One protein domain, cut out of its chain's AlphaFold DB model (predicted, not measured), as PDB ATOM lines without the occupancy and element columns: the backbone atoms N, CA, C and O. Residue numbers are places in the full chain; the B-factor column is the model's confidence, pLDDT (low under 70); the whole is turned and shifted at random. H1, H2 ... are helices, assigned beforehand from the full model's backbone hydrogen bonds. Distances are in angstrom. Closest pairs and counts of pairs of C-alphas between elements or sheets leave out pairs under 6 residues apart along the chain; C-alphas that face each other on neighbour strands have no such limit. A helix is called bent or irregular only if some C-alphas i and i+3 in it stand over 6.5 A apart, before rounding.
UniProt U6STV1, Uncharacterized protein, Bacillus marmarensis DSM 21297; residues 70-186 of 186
ATOM      1  N   GLN A  70     581.674 380.336 394.232       94.62
ATOM      2  CA  GLN A  70     581.651 379.299 395.264       94.62
ATOM      3  C   GLN A  70     583.010 378.597 395.441       94.62
ATOM      4  O   GLN A  70     583.452 378.377 396.568       94.62
ATOM      5  N   ASN A  71     583.688 378.238 394.347       95.62
ATOM      6  CA  ASN A  71     584.997 377.585 394.424       95.62
ATOM      7  C   ASN A  71     586.087 378.537 394.918       95.62
ATOM      8  O   ASN A  71     586.949 378.118 395.692       95.62
ATOM      9  N   ILE A  72     586.027 379.806 394.510       96.12
ATOM     10  CA  ILE A  72     586.934 380.854 394.985       96.12
ATOM     11  C   ILE A  72     586.779 381.029 396.500       96.12
ATOM     12  O   ILE A  72     587.767 380.983 397.228       96.12
ATOM     13  N   GLU A  73     585.550 381.153 396.998       95.88
ATOM     14  CA  GLU A  73     585.279 381.295 398.433       95.88
ATOM     15  C   GLU A  73     585.724 380.077 399.237       95.88
ATOM     16  O   GLU A  73     586.356 380.221 400.283       95.88
ATOM     17  N   ARG A  74     585.459 378.867 398.731       96.19
ATOM     18  CA  ARG A  74     585.947 377.636 399.358       96.19
ATOM     19  C   ARG A  74     587.469 377.670 399.515       96.19
ATOM     20  O   ARG A  74     587.975 377.381 400.596       96.19
ATOM     21  N   LYS A  75     588.195 378.077 398.471       96.00
ATOM     22  CA  LYS A  75     589.654 378.221 398.516       96.00
ATOM     23  C   LYS A  75     590.111 379.314 399.489       96.00
ATOM     24  O   LYS A  75     591.086 379.113 400.206       96.00
ATOM     25  N   MET A  76     589.391 380.433 399.590       95.44
ATOM     26  CA  MET A  76     589.671 381.469 400.596       95.44
ATOM     27  C   MET A  76     589.566 380.928 402.031       95.44
ATOM     28  O   MET A  76     590.429 381.221 402.865       95.44
ATOM     29  N   VAL A  77     588.548 380.107 402.310       95.56
ATOM     30  CA  VAL A  77     588.385 379.433 403.608       95.56
ATOM     31  C   VAL A  77     589.530 378.448 403.861       95.56
ATOM     32  O   VAL A  77     590.123 378.470 404.938       95.56
ATOM     33  N   GLU A  78     589.902 377.633 402.869       94.81
ATOM     34  CA  GLU A  78     591.037 376.694 402.956       94.81
ATOM     35  C   GLU A  78     592.371 377.410 403.245       94.81
ATOM     36  O   GLU A  78     593.210 376.904 403.992       94.81
ATOM     37  N   MET A  79     592.553 378.628 402.726       92.00
ATOM     38  CA  MET A  79     593.722 379.474 402.999       92.00
ATOM     39  C   MET A  79     593.715 380.120 404.397       92.00
ATOM     40  O   MET A  79     594.712 380.736 404.802       92.00
ATOM     41  N   GLY A  80     592.624 379.962 405.151       92.31
ATOM     42  CA  GLY A  80     592.456 380.490 406.502       92.31
ATOM     43  C   GLY A  80     592.105 381.978 406.545       92.31
ATOM     44  O   GLY A  80     592.504 382.659 407.493       92.31
ATOM     45  N   LEU A  81     591.415 382.494 405.521       93.88
ATOM     46  CA  LEU A  81     590.824 383.833 405.552       93.88
ATOM     47  C   LEU A  81     589.582 383.847 406.455       93.88
ATOM     48  O   LEU A  81     588.876 382.847 406.575       93.88
ATOM     49  N   THR A  82     589.329 384.970 407.132       93.81
ATOM     50  CA  THR A  82     588.138 385.104 407.985       93.81
ATOM     51  C   THR A  82     586.903 385.353 407.132       93.81
ATOM     52  O   THR A  82     586.983 386.018 406.102       93.81
ATOM     53  N   ASN A  83     585.739 384.887 407.593       93.50
ATOM     54  CA  ASN A  83     584.477 385.111 406.883       93.50
ATOM     55  C   ASN A  83     584.228 386.598 406.605       93.50
ATOM     56  O   ASN A  83     583.839 386.938 405.499       93.50
ATOM     57  N   ALA A  84     584.525 387.487 407.560       93.12
ATOM     58  CA  ALA A  84     584.354 388.927 407.369       93.12
ATOM     59  C   ALA A  84     585.196 389.469 406.200       93.12
ATOM     60  O   ALA A  84     584.673 390.167 405.342       93.12
ATOM     61  N   PHE A  85     586.467 389.069 406.103       93.94
ATOM     62  CA  PHE A  85     587.319 389.467 404.983       93.94
ATOM     63  C   PHE A  85     586.865 388.837 403.657       93.94
ATOM     64  O   PHE A  85     586.954 389.461 402.603       93.94
ATOM     65  N   ILE A  86     586.352 387.604 403.699       94.62
ATOM     66  CA  ILE A  86     585.777 386.937 402.526       94.62
ATOM     67  C   ILE A  86     584.545 387.692 402.022       94.62
ATOM     68  O   ILE A  86     584.409 387.828 400.813       94.62
ATOM     69  N   GLU A  87     583.683 388.216 402.899       94.38
ATOM     70  CA  GLU A  87     582.532 389.030 402.480       94.38
ATOM     71  C   GLU A  87     582.963 390.297 401.729       94.38
ATOM     72  O   GLU A  87     582.393 390.612 400.682       94.38
ATOM     73  N   GLU A  88     584.008 390.982 402.205       92.88
ATOM     74  CA  GLU A  88     584.565 392.167 401.536       92.88
ATOM     75  C   GLU A  88     585.057 391.828 400.119       92.88
ATOM     76  O   GLU A  88     584.729 392.509 399.141       92.88
ATOM     77  N   LEU A  89     585.785 390.715 399.971       94.31
ATOM     78  CA  LEU A  89     586.231 390.240 398.658       94.31
ATOM     79  C   LEU A  89     585.056 389.777 397.786       94.31
ATOM     80  O   LEU A  89     585.006 390.090 396.594       94.31
ATOM     81  N   ARG A  90     584.089 389.061 398.370       94.31
ATOM     82  CA  ARG A  90     582.889 388.567 397.689       94.31
ATOM     83  C   ARG A  90     582.105 389.717 397.088       94.31
ATOM     84  O   ARG A  90     581.664 389.585 395.951       94.31
ATOM     85  N   HIS A  91     581.943 390.834 397.794       93.31
ATOM     86  CA  HIS A  91     581.203 391.978 397.268       93.31
ATOM     87  C   HIS A  91     581.810 392.478 395.948       93.31
ATOM     88  O   HIS A  91     581.090 392.695 394.969       93.31
ATOM     89  N   VAL A  92     583.139 392.604 395.892       92.19
ATOM     90  CA  VAL A  92     583.864 393.021 394.681       92.19
ATOM     91  C   VAL A  92     583.740 391.976 393.570       92.19
ATOM     92  O   VAL A  92     583.365 392.306 392.442       92.19
ATOM     93  N   LEU A  93     583.989 390.702 393.880       94.69
ATOM     94  CA  LEU A  93     583.927 389.619 392.895       94.69
ATOM     95  C   LEU A  93     582.518 389.442 392.319       94.69
ATOM     96  O   LEU A  93     582.357 389.302 391.107       94.69
ATOM     97  N   ASN A  94     581.497 389.497 393.173       95.06
ATOM     98  CA  ASN A  94     580.099 389.380 392.783       95.06
ATOM     99  C   ASN A  94     579.649 390.581 391.944       95.06
ATOM    100  O   ASN A  94     578.956 390.405 390.945       95.06
ATOM    101  N   SER A  95     580.075 391.802 392.294       93.75
ATOM    102  CA  SER A  95     579.811 392.987 391.471       93.75
ATOM    103  C   SER A  95     580.338 392.792 390.047       93.75
ATOM    104  O   SER A  95     579.584 392.943 389.087       93.75
ATOM    105  N   ARG A  96     581.584 392.333 389.904       93.50
ATOM    106  CA  ARG A  96     582.203 392.062 388.599       93.50
ATOM    107  C   ARG A  96     581.500 390.946 387.832       93.50
ATOM    108  O   ARG A  96     581.248 391.091 386.636       93.50
ATOM    109  N   LEU A  97     581.154 389.856 388.516       94.06
ATOM    110  CA  LEU A  97     580.413 388.740 387.934       94.06
ATOM    111  C   LEU A  97     579.069 389.202 387.355       94.06
ATOM    112  O   LEU A  97     578.745 388.868 386.218       94.06
ATOM    113  N   ASN A  98     578.327 390.019 388.105       95.06
ATOM    114  CA  ASN A  98     577.023 390.526 387.685       95.06
ATOM    115  C   ASN A  98     577.120 391.548 386.544       95.06
ATOM    116  O   ASN A  98     576.225 391.610 385.705       95.06
ATOM    117  N   THR A  99     578.191 392.345 386.485       94.94
ATOM    118  CA  THR A  99     578.380 393.353 385.431       94.94
ATOM    119  C   THR A  99     578.840 392.751 384.102       94.94
ATOM    120  O   THR A  99     578.353 393.162 383.052       94.94
ATOM    121  N   TYR A 100     579.777 391.799 384.126       92.75
ATOM    122  CA  TYR A 100     580.439 391.306 382.909       92.75
ATOM    123  C   TYR A 100     580.018 389.886 382.499       92.75
ATOM    124  O   TYR A 100     580.318 389.452 381.386       92.75
ATOM    125  N   GLY A 101     579.306 389.165 383.369       94.12
ATOM    126  CA  GLY A 101     578.891 387.782 383.151       94.12
ATOM    127  C   GLY A 101     580.003 386.759 383.409       94.12
ATOM    128  O   GLY A 101     581.182 387.089 383.556       94.12
ATOM    129  N   GLU A 102     579.625 385.478 383.454       93.56
ATOM    130  CA  GLU A 102     580.518 384.389 383.877       93.56
ATOM    131  C   GLU A 102     581.771 384.244 383.010       93.56
ATOM    132  O   GLU A 102     582.868 384.093 383.542       93.56
ATOM    133  N   SER A 103     581.633 384.280 381.680       92.69
ATOM    134  CA  SER A 103     582.767 384.037 380.775       92.69
ATOM    135  C   SER A 103     583.857 385.094 380.950       92.69
ATOM    136  O   SER A 103     585.024 384.751 381.129       92.69
ATOM    137  N   ALA A 104     583.473 386.373 380.957       93.81
ATOM    138  CA  ALA A 104     584.409 387.479 381.128       93.81
ATOM    139  C   ALA A 104     585.001 387.510 382.545       93.81
ATOM    140  O   ALA A 104     586.190 387.775 382.709       93.81
ATOM    141  N   PHE A 105     584.200 387.184 383.566       94.75
ATOM    142  CA  PHE A 105     584.683 387.045 384.939       94.75
ATOM    143  C   PHE A 105     585.770 385.970 385.054       94.75
ATOM    144  O   PHE A 105     586.817 386.226 385.643       94.75
ATOM    145  N   ARG A 106     585.551 384.791 384.460       94.38
ATOM    146  CA  ARG A 106     586.506 383.673 384.485       94.38
ATOM    147  C   ARG A 106     587.829 384.034 383.821       94.38
ATOM    148  O   ARG A 106     588.884 383.796 384.401       94.38
ATOM    149  N   GLU A 107     587.770 384.626 382.629       93.12
ATOM    150  CA  GLU A 107     588.966 385.071 381.904       93.12
ATOM    151  C   GLU A 107     589.730 386.148 382.676       93.12
ATOM    152  O   GLU A 107     590.953 386.083 382.784       93.12
ATOM    153  N   TRP A 108     589.012 387.111 383.256       94.50
ATOM    154  CA  TRP A 108     589.624 388.143 384.084       94.50
ATOM    155  C   TRP A 108     590.287 387.566 385.337       94.50
ATOM    156  O   TRP A 108     591.431 387.912 385.626       94.50
ATOM    157  N   PHE A 109     589.594 386.693 386.070       94.12
ATOM    158  CA  PHE A 109     590.095 386.136 387.325       94.12
ATOM    159  C   PHE A 109     591.331 385.259 387.084       94.12
ATOM    160  O   PHE A 109     592.342 385.424 387.762       94.12
ATOM    161  N   ALA A 110     591.297 384.407 386.053       92.00
ATOM    162  CA  ALA A 110     592.465 383.645 385.600       92.00
ATOM    163  C   ALA A 110     593.623 384.555 385.152       92.00
ATOM    164  O   ALA A 110     594.795 384.195 385.245       92.00
ATOM    165  N   GLY A 111     593.293 385.747 384.653       90.62
ATOM    166  CA  GLY A 111     594.242 386.741 384.175       90.62
ATOM    167  C   GLY A 111     594.925 387.570 385.263       90.62
ATOM    168  O   GLY A 111     595.827 388.330 384.906       90.62
ATOM    169  N   LEU A 112     594.548 387.437 386.546       89.94
ATOM    170  CA  LEU A 112     595.056 388.298 387.620       89.94
ATOM    171  C   LEU A 112     596.584 388.266 387.733       89.94
ATOM    172  O   LEU A 112     597.175 389.331 387.764       89.94
ATOM    173  N   ASN A 113     597.250 387.103 387.718       88.81
ATOM    174  CA  ASN A 113     598.724 386.996 387.649       88.81
ATOM    175  C   ASN A 113     599.487 387.987 388.564       88.81
ATOM    176  O   ASN A 113     600.355 388.734 388.110       88.81
ATOM    177  N   TYR A 114     599.134 388.015 389.848       88.94
ATOM    178  CA  TYR A 114     599.642 388.920 390.891       88.94
ATOM    179  C   TYR A 114     599.284 390.404 390.715       88.94
ATOM    180  O   TYR A 114     599.794 391.258 391.440       88.94
ATOM    181  N   GLN A 115     598.371 390.730 389.802       90.31
ATOM    182  CA  GLN A 115     597.769 392.053 389.686       90.31
ATOM    183  C   GLN A 115     596.647 392.229 390.705       90.31
ATOM    184  O   GLN A 115     595.881 391.314 391.011       90.31
ATOM    185  N   LEU A 116     596.542 393.450 391.213       91.00
ATOM    186  CA  LEU A 116     595.495 393.834 392.141       91.00
ATOM    187  C   LEU A 116     594.220 394.237 391.376       91.00
ATOM    188  O   LEU A 116     594.320 395.043 390.439       91.00
ATOM    189  N   PRO A 117     593.029 393.756 391.786       90.19
ATOM    190  CA  PRO A 117     591.762 394.293 391.293       90.19
ATOM    191  C   PRO A 117     591.678 395.810 391.515       90.19
ATOM    192  O   PRO A 117     592.205 396.341 392.494       90.19
ATOM    193  N   GLU A 118     591.041 396.523 390.589       87.75
ATOM    194  CA  GLU A 118     591.022 397.992 390.579       87.75
ATOM    195  C   GLU A 118     590.348 398.577 391.818       87.75
ATOM    196  O   GLU A 118     590.773 399.608 392.331       87.75
ATOM    197  N   GLU A 119     589.363 397.858 392.338       86.38
ATOM    198  CA  GLU A 119     588.572 398.196 393.510       86.38
ATOM    199  C   GLU A 119     589.427 398.270 394.788       86.38
ATOM    200  O   GLU A 119     589.083 399.000 395.715       86.38
ATOM    201  N   PHE A 120     590.577 397.584 394.825       88.00
ATOM    202  CA  PHE A 120     591.502 397.594 395.966       88.00
ATOM    203  C   PHE A 120     592.705 398.532 395.782       88.00
ATOM    204  O   PHE A 120     593.557 398.618 396.672       88.00
ATOM    205  N   LYS A 121     592.803 399.241 394.648       87.94
ATOM    206  CA  LYS A 121     593.909 400.181 394.392       87.94
ATOM    207  C   LYS A 121     593.816 401.449 395.239       87.94
ATOM    208  O   LYS A 121     594.847 402.080 395.464       87.94
ATOM    209  N   ASP A 122     592.620 401.818 395.702       92.12
ATOM    210  CA  ASP A 122     592.446 402.996 396.549       92.12
ATOM    211  C   ASP A 122     593.148 402.813 397.901       92.12
ATOM    212  O   ASP A 122     592.871 401.890 398.672       92.12
ATOM    213  N   GLU A 123     594.074 403.722 398.195       92.00
ATOM    214  CA  GLU A 123     594.915 403.638 399.382       92.00
ATOM    215  C   GLU A 123     594.100 403.780 400.674       92.00
ATOM    216  O   GLU A 123     594.342 403.055 401.640       92.00
ATOM    217  N   LYS A 124     593.105 404.677 400.694       93.25
ATOM    218  CA  LYS A 124     592.288 404.931 401.890       93.25
ATOM    219  C   LYS A 124     591.410 403.730 402.223       93.25
ATOM    220  O   LYS A 124     591.347 403.336 403.387       93.25
ATOM    221  N   ALA A 125     590.778 403.130 401.217       91.56
ATOM    222  CA  ALA A 125     590.013 401.900 401.371       91.56
ATOM    223  C   ALA A 125     590.896 400.755 401.887       91.56
ATOM    224  O   ALA A 125     590.520 400.068 402.834       91.56
ATOM    225  N   ALA A 126     592.106 400.600 401.341       92.69
ATOM    226  CA  ALA A 126     593.045 399.573 401.787       92.69
ATOM    227  C   ALA A 126     593.518 399.783 403.239       92.69
ATOM    228  O   ALA A 126     593.634 398.815 403.988       92.69
ATOM    229  N   ILE A 127     593.756 401.028 403.671       94.44
ATOM    230  CA  ILE A 127     594.088 401.335 405.075       94.44
ATOM    231  C   ILE A 127     592.924 400.968 405.996       94.44
ATOM    232  O   ILE A 127     593.144 400.340 407.030       94.44
ATOM    233  N   LYS A 128     591.693 401.319 405.616       93.94
ATOM    234  CA  LYS A 128     590.502 400.981 406.398       93.94
ATOM    235  C   LYS A 128     590.348 399.462 406.543       93.94
ATOM    236  O   LYS A 128     590.187 398.967 407.654       93.94
ATOM    237  N   LEU A 129     590.506 398.729 405.441       93.75
ATOM    238  CA  LEU A 129     590.428 397.270 405.434       93.75
ATOM    239  C   LEU A 129     591.519 396.629 406.304       93.75
ATOM    240  O   LEU A 129     591.278 395.633 406.984       93.75
ATOM    241  N   TYR A 130     592.721 397.218 406.324       95.56
ATOM    242  CA  TYR A 130     593.775 396.799 407.243       95.56
ATOM    243  C   TYR A 130     593.337 396.970 408.700       95.56
ATOM    244  O   TYR A 130     593.558 396.079 409.511       95.56
ATOM    245  N   GLU A 131     592.747 398.109 409.056       94.69
ATOM    246  CA  GLU A 131     592.352 398.406 410.438       94.69
ATOM    247  C   GLU A 131     591.224 397.490 410.925       94.69
ATOM    248  O   GLU A 131     591.254 397.037 412.066       94.69
ATOM    249  N   GLU A 132     590.293 397.133 410.043       95.06
ATOM    250  CA  GLU A 132     589.198 396.201 410.340       95.06
ATOM    251  C   GLU A 132     589.671 394.738 410.454       95.06
ATOM    252  O   GLU A 132     589.063 393.933 411.164       95.06
ATOM    253  N   HIS A 133     590.781 394.379 409.794       95.38
ATOM    254  CA  HIS A 133     591.274 392.998 409.703       95.38
ATOM    255  C   HIS A 133     592.765 392.834 410.032       95.38
ATOM    256  O   HIS A 133     593.429 391.938 409.505       95.38
ATOM    257  N   THR A 134     593.300 393.664 410.933       95.50
ATOM    258  CA  THR A 134     594.750 393.770 411.188       95.50
ATOM    259  C   THR A 134     595.401 392.421 411.497       95.50
ATOM    260  O   THR A 134     596.407 392.061 410.887       95.50
ATOM    261  N   GLU A 135     594.810 391.637 412.403       95.81
ATOM    262  CA  GLU A 135     595.359 390.336 412.805       95.81
ATOM    263  C   GLU A 135     595.449 389.348 411.637       95.81
ATOM    264  O   GLU A 135     596.440 388.626 411.496       95.81
ATOM    265  N   LEU A 136     594.425 389.328 410.776       96.56
ATOM    266  CA  LEU A 136     594.399 388.463 409.604       96.56
ATOM    267  C   LEU A 136     595.479 388.877 408.607       96.56
ATOM    268  O   LEU A 136     596.214 388.015 408.126       96.56
ATOM    269  N   ILE A 137     595.578 390.173 408.301       96.81
ATOM    270  CA  ILE A 137     596.538 390.679 407.320       96.81
ATOM    271  C   ILE A 137     597.964 390.391 407.776       96.81
ATOM    272  O   ILE A 137     598.726 389.791 407.026       96.81
ATOM    273  N   GLU A 138     598.312 390.705 409.023       97.25
ATOM    274  CA  GLU A 138     599.649 390.430 409.563       97.25
ATOM    275  C   GLU A 138     599.980 388.930 409.574       97.25
ATOM    276  O   GLU A 138     601.099 388.524 409.248       97.25
ATOM    277  N   LYS A 139     599.000 388.072 409.887       96.69
ATOM    278  CA  LYS A 139     599.171 386.615 409.800       96.69
ATOM    279  C   LYS A 139     599.428 386.158 408.362       96.69
ATOM    280  O   LYS A 139     600.309 385.329 408.137       96.69
ATOM    281  N   GLN A 140     598.673 386.679 407.397       96.31
ATOM    282  CA  GLN A 140     598.820 386.318 405.986       96.31
ATOM    283  C   GLN A 140     600.124 386.852 405.389       96.31
ATOM    284  O   GLN A 140     600.764 386.123 404.635       96.31
ATOM    285  N   VAL A 141     600.565 388.053 405.773       96.75
ATOM    286  CA  VAL A 141     601.869 388.610 405.387       96.75
ATOM    287  C   VAL A 141     602.998 387.697 405.861       96.75
ATOM    288  O   VAL A 141     603.790 387.249 405.041       96.75
ATOM    289  N   LYS A 142     603.025 387.318 407.144       96.00
ATOM    290  CA  LYS A 142     604.045 386.385 407.664       96.00
ATOM    291  C   LYS A 142     604.043 385.047 406.928       96.00
ATOM    292  O   LYS A 142     605.100 384.476 406.674       96.00
ATOM    293  N   LYS A 143     602.857 384.541 406.581       95.56
ATOM    294  CA  LYS A 143     602.720 383.307 405.801       95.56
ATOM    295  C   LYS A 143     603.314 383.471 404.396       95.56
ATOM    296  O   LYS A 143     604.078 382.613 403.971       95.56
ATOM    297  N   LEU A 144     603.042 384.589 403.719       95.44
ATOM    298  CA  LEU A 144     603.634 384.910 402.415       95.44
ATOM    299  C   LEU A 144     605.158 385.020 402.484       95.44
ATOM    300  O   LEU A 144     605.848 384.541 401.586       95.44
ATOM    301  N   GLU A 145     605.706 385.614 403.542       95.19
ATOM    302  CA  GLU A 145     607.158 385.700 403.731       95.19
ATOM    303  C   GLU A 145     607.798 384.313 403.889       95.19
ATOM    304  O   GLU A 145     608.877 384.060 403.357       95.19
ATOM    305  N   GLN A 146     607.113 383.378 404.554       95.19
ATOM    306  CA  GLN A 146     607.562 381.987 404.676       95.19
ATOM    307  C   GLN A 146     607.458 381.218 403.351       95.19
ATOM    308  O   GLN A 146     608.371 380.467 403.009       95.19
ATOM    309  N   GLU A 147     606.363 381.408 402.609       93.25
ATOM    310  CA  GLU A 147     606.100 380.752 401.321       93.25
ATOM    311  C   GLU A 147     607.091 381.214 400.239       93.25
ATOM    312  O   GLU A 147     607.658 380.397 399.513       93.25
ATOM    313  N   THR A 148     607.345 382.521 400.161       91.56
ATOM    314  CA  THR A 148     608.181 383.137 399.113       91.56
ATOM    315  C   THR A 148     609.649 383.279 399.500       91.56
ATOM    316  O   THR A 148     610.492 383.458 398.622       91.56
ATOM    317  N   LYS A 149     609.972 383.199 400.800       94.44
ATOM    318  CA  LYS A 149     611.295 383.511 401.373       94.44
ATOM    319  C   LYS A 149     611.757 384.952 401.112       94.44
ATOM    320  O   LYS A 149     612.951 385.229 401.193       94.44
ATOM    321  N   LEU A 150     610.825 385.852 400.805       93.12
ATOM    322  CA  LEU A 150     611.060 387.277 400.589       93.12
ATOM    323  C   LEU A 150     610.305 388.077 401.640       93.12
ATOM    324  O   LEU A 150     609.182 387.727 401.998       93.12
ATOM    325  N   THR A 151     610.874 389.190 402.089       93.38
ATOM    326  CA  THR A 151     610.167 390.100 402.996       93.38
ATOM    327  C   THR A 151     609.003 390.790 402.283       93.38
ATOM    328  O   THR A 151     609.029 391.004 401.068       93.38
ATOM    329  N   TRP A 152     607.979 391.202 403.031       93.00
ATOM    330  CA  TRP A 152     606.849 391.946 402.459       93.00
ATOM    331  C   TRP A 152     607.301 393.236 401.752       93.00
ATOM    332  O   TRP A 152     606.704 393.654 400.757       93.00
ATOM    333  N   GLY A 153     608.377 393.858 402.249       91.62
ATOM    334  CA  GLY A 153     608.960 395.068 401.679       91.62
ATOM    335  C   GLY A 153     609.556 394.827 400.293       91.62
ATOM    336  O   GLY A 153     609.315 395.628 399.392       91.62
ATOM    337  N   GLU A 154     610.264 393.709 400.109       91.25
ATOM    338  CA  GLU A 154     610.823 393.284 398.816       91.25
ATOM    339  C   GLU A 154     609.729 392.882 397.827       91.25
ATOM    340  O   GLU A 154     609.807 393.199 396.641       91.25
ATOM    341  N   GLN A 155     608.672 392.229 398.311       90.69
ATOM    342  CA  GLN A 155     607.548 391.842 397.462       90.69
ATOM    343  C   GLN A 155     606.767 393.065 396.961       90.69
ATOM    344  O   GLN A 155     606.255 393.045 395.848       90.69
ATOM    345  N   THR A 156     606.691 394.146 397.740       92.44
ATOM    346  CA  THR A 156     605.902 395.355 397.428       92.44
ATOM    347  C   THR A 156     606.751 396.536 396.957       92.44
ATOM    348  O   THR A 156     606.404 397.693 397.216       92.44
ATOM    349  N   VAL A 157     607.889 396.277 396.306       89.88
ATOM    350  CA  VAL A 157     608.769 397.329 395.759       89.88
ATOM    351  C   VAL A 157     608.040 398.206 394.734       89.88
ATOM    352  O   VAL A 157     608.302 399.402 394.641       89.88
ATOM    353  N   ASP A 158     607.070 397.643 394.015       88.50
ATOM    354  CA  ASP A 158     606.217 398.356 393.063       88.50
ATOM    355  C   ASP A 158     605.300 399.406 393.717       88.50
ATOM    356  O   ASP A 158     604.844 400.327 393.045       88.50
ATOM    357  N   LEU A 159     605.074 399.300 395.030       88.81
ATOM    358  CA  LEU A 159     604.199 400.176 395.816       88.81
ATOM    359  C   LEU A 159     604.985 401.110 396.754       88.81
ATOM    360  O   LEU A 159     604.444 401.623 397.739       88.81
ATOM    361  N   ILE A 160     606.284 401.305 396.503       88.12
ATOM    362  CA  ILE A 160     607.109 402.236 397.284       88.12
ATOM    363  C   ILE A 160     606.513 403.647 397.193       88.12
ATOM    364  O   ILE A 160     606.284 404.173 396.109       88.12
ATOM    365  N   GLY A 161     606.277 404.261 398.355       86.88
ATOM    366  CA  GLY A 161     605.643 405.579 398.483       86.88
ATOM    367  C   GLY A 161     604.217 405.537 399.037       86.88
ATOM    368  O   GLY A 161     603.742 406.560 399.518       86.88
ATOM    369  N   MET A 162     603.571 404.367 399.046       90.94
ATOM    370  CA  MET A 162     602.277 404.164 399.709       90.94
ATOM    371  C   MET A 162     602.444 403.829 401.195       90.94
ATOM    372  O   MET A 162     603.490 403.342 401.639       90.94
ATOM    373  N   ASN A 163     601.379 404.034 401.967       94.75
ATOM    374  CA  ASN A 163     601.292 403.646 403.366       94.75
ATOM    375  C   ASN A 163     601.536 402.139 403.556       94.75
ATOM    376  O   ASN A 163     600.999 401.308 402.822       94.75
ATOM    377  N   GLU A 164     602.300 401.777 404.589       94.25
ATOM    378  CA  GLU A 164     602.628 400.382 404.919       94.25
ATOM    379  C   GLU A 164     601.389 399.480 405.024       94.25
ATOM    380  O   GLU A 164     601.377 398.386 404.461       94.25
ATOM    381  N   LYS A 165     600.329 399.949 405.696       95.06
ATOM    382  CA  LYS A 165     599.085 399.191 405.885       95.06
ATOM    383  C   LYS A 165     598.433 398.863 404.544       95.06
ATOM    384  O   LYS A 165     598.055 397.719 404.298       95.06
ATOM    385  N   SER A 166     598.363 399.860 403.659       94.81
ATOM    386  CA  SER A 166     597.825 399.694 402.309       94.81
ATOM    387  C   SER A 166     598.648 398.684 401.512       94.81
ATOM    388  O   SER A 166     598.088 397.726 400.980       94.81
ATOM    389  N   ARG A 167     599.983 398.815 401.516       95.19
ATOM    390  CA  ARG A 167     600.891 397.893 400.810       95.19
ATOM    391  C   ARG A 167     600.692 396.447 401.251       95.19
ATOM    392  O   ARG A 167     600.612 395.560 400.406       95.19
ATOM    393  N   LYS A 168     600.574 396.205 402.559       96.25
ATOM    394  CA  LYS A 168     600.340 394.866 403.119       96.25
ATOM    395  C   LYS A 168     598.997 394.278 402.690       96.25
ATOM    396  O   LYS A 168     598.945 393.117 402.295       96.25
ATOM    397  N   VAL A 169     597.923 395.068 402.709       96.06
ATOM    398  CA  VAL A 169     596.604 394.617 402.231       96.06
ATOM    399  C   VAL A 169     596.646 394.271 400.750       96.06
ATOM    400  O   VAL A 169     596.229 393.182 400.359       96.06
ATOM    401  N   GLN A 170     597.197 395.164 399.928       95.31
ATOM    402  CA  GLN A 170     597.300 394.948 398.489       95.31
ATOM    403  C   GLN A 170     598.165 393.724 398.161       95.31
ATOM    404  O   GLN A 170     597.808 392.942 397.279       95.31
ATOM    405  N   LEU A 171     599.248 393.504 398.913       95.94
ATOM    406  CA  LEU A 171     600.073 392.302 398.822       95.94
ATOM    407  C   LEU A 171     599.256 391.035 399.098       95.94
ATOM    408  O   LEU A 171     599.266 390.111 398.286       95.94
ATOM    409  N   VAL A 172     598.530 390.991 400.216       96.12
ATOM    410  CA  VAL A 172     597.735 389.814 400.588       96.12
ATOM    411  C   VAL A 172     596.675 389.521 399.530       96.12
ATOM    412  O   VAL A 172     596.580 388.385 399.072       96.12
ATOM    413  N   ILE A 173     595.919 390.530 399.094       96.00
ATOM    414  CA  ILE A 173     594.841 390.344 398.114       96.00
ATOM    415  C   ILE A 173     595.398 389.842 396.780       96.00
ATOM    416  O   ILE A 173     594.933 388.823 396.270       96.00
ATOM    417  N   ARG A 174     596.412 390.517 396.217       95.00
ATOM    418  CA  ARG A 174     596.933 390.162 394.888       95.00
ATOM    419  C   ARG A 174     597.562 388.768 394.872       95.00
ATOM    420  O   ARG A 174     597.375 388.043 393.898       95.00
ATOM    421  N   HIS A 175     598.264 388.370 395.939       95.31
ATOM    422  CA  HIS A 175     598.842 387.028 396.031       95.31
ATOM    423  C   HIS A 175     597.759 385.977 396.212       95.31
ATOM    424  O   HIS A 175     597.660 385.076 395.391       95.31
ATOM    425  N   ARG A 176     596.888 386.126 397.217       95.06
ATOM    426  CA  ARG A 176     595.889 385.097 397.523       95.06
ATOM    427  C   ARG A 176     594.921 384.876 396.372       95.06
ATOM    428  O   ARG A 176     594.660 383.731 396.034       95.06
ATOM    429  N   LEU A 177     594.440 385.930 395.713       95.69
ATOM    430  CA  LEU A 177     593.569 385.754 394.547       95.69
ATOM    431  C   LEU A 177     594.287 385.074 393.376       95.69
ATOM    432  O   LEU A 177     593.671 384.274 392.678       95.69
ATOM    433  N   SER A 178     595.576 385.350 393.182       94.44
ATOM    434  CA  SER A 178     596.359 384.733 392.105       94.44
ATOM    435  C   SER A 178     596.695 383.275 392.393       94.44
ATOM    436  O   SER A 178     596.602 382.453 391.488       94.44
ATOM    437  N   ASP A 179     597.008 382.943 393.645       93.62
ATOM    438  CA  ASP A 179     597.211 381.563 394.090       93.62
ATOM    439  C   ASP A 179     595.913 380.756 393.902       93.62
ATOM    440  O   ASP A 179     595.935 379.655 393.364       93.62
ATOM    441  N   ILE A 180     594.756 381.336 394.256       94.69
ATOM    442  CA  ILE A 180     593.443 380.714 394.015       94.69
ATOM    443  C   ILE A 180     593.182 380.542 392.517       94.69
ATOM    444  O   ILE A 180     592.659 379.509 392.102       94.69
ATOM    445  N   ALA A 181     593.502 381.548 391.702       93.19
ATOM    446  CA  ALA A 181     593.334 381.455 390.259       93.19
ATOM    447  C   ALA A 181     594.181 380.313 389.684       93.19
ATOM    448  O   ALA A 181     593.655 379.516 388.916       93.19
ATOM    449  N   LEU A 182     595.443 380.193 390.100       91.38
ATOM    450  CA  LEU A 182     596.336 379.119 389.670       91.38
ATOM    451  C   LEU A 182     595.779 377.740 390.054       91.38
ATOM    452  O   LEU A 182     595.627 376.885 389.190       91.38
ATOM    453  N   ASP A 183     595.360 377.578 391.311       91.19
ATOM    454  CA  ASP A 183     594.765 376.347 391.845       91.19
ATOM    455  C   ASP A 183     593.477 375.896 391.128       91.19
ATOM    456  O   ASP A 183     593.077 374.736 391.240       91.19
ATOM    457  N   LEU A 184     592.753 376.816 390.482       91.06
ATOM    458  CA  LEU A 184     591.488 376.535 389.792       91.06
ATOM    459  C   LEU A 184     591.647 376.371 388.274       91.06
ATOM    460  O   LEU A 184     590.685 375.979 387.615       91.06
ATOM    461  N   VAL A 185     592.815 376.705 387.724       86.19
ATOM    462  CA  VAL A 185     593.126 376.642 386.285       86.19
ATOM    463  C   VAL A 185     593.777 375.300 385.897       86.19
ATOM    464  O   VAL A 185     593.870 375.004 384.704       86.19
ATOM    465  N   ASP A 186     594.148 374.477 386.884       60.16
ATOM    466  CA  ASP A 186     594.650 373.102 386.723       60.16
ATOM    467  C   ASP A 186     593.614 372.105 386.157       60.16
ATOM    468  O   ASP A 186     592.442 372.083 386.615       60.16
TER     469      ASP A 186
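This is residues 70 to 186 of the 186 residues of an uncharacterized protein of Bacillus marmarensis DSM 21297 (UniProt U6STV1). A long last helix, H6, runs through the middle; H1 and H2b pack on its residues 176 to 185, and H3, H4 and H5 on its residues 165 to 172. H2a pairs with H1 as a hairpin. The 117 printed residues include six named helices, H1 to H6, and no named strand: all helix, compact, radius of gyration of the C-alphas 13.7 A, spans 35 by 29 by 26 A.

H1, residues 70 to 78, and H2a, residues 83 to 99, touch at Met 76 and Ile 86, closest C-alphas 7.0 A. H6, residues 164 to 185, is the hub; H3, residues 123 to 132, touches it about perpendicular at 85 degrees, closest C-alphas Ala 126 and Ser 166, 4.8 A. Every O i to N i+4 pair is within hydrogen-bond range in H1, H3 and H6; H2a has 12 of 13.

H2, residues 83 to 110, assigned as one helix by hydrogen bonds, is bent: C-alphas 99 and 102 are 9.3 A apart; H2b is residues 102 to 110. H4 is residues 134 to 148, H5 152 to 155. H6, 31.6 A long, ends at C-alpha 185 (593.126, 376.642, 386.285); H1 begins at C-alpha 70 (581.651, 379.299, 395.264).

The printed part has no cut; the H2 to H3 link is long. Residue 186 alone has pLDDT under 70.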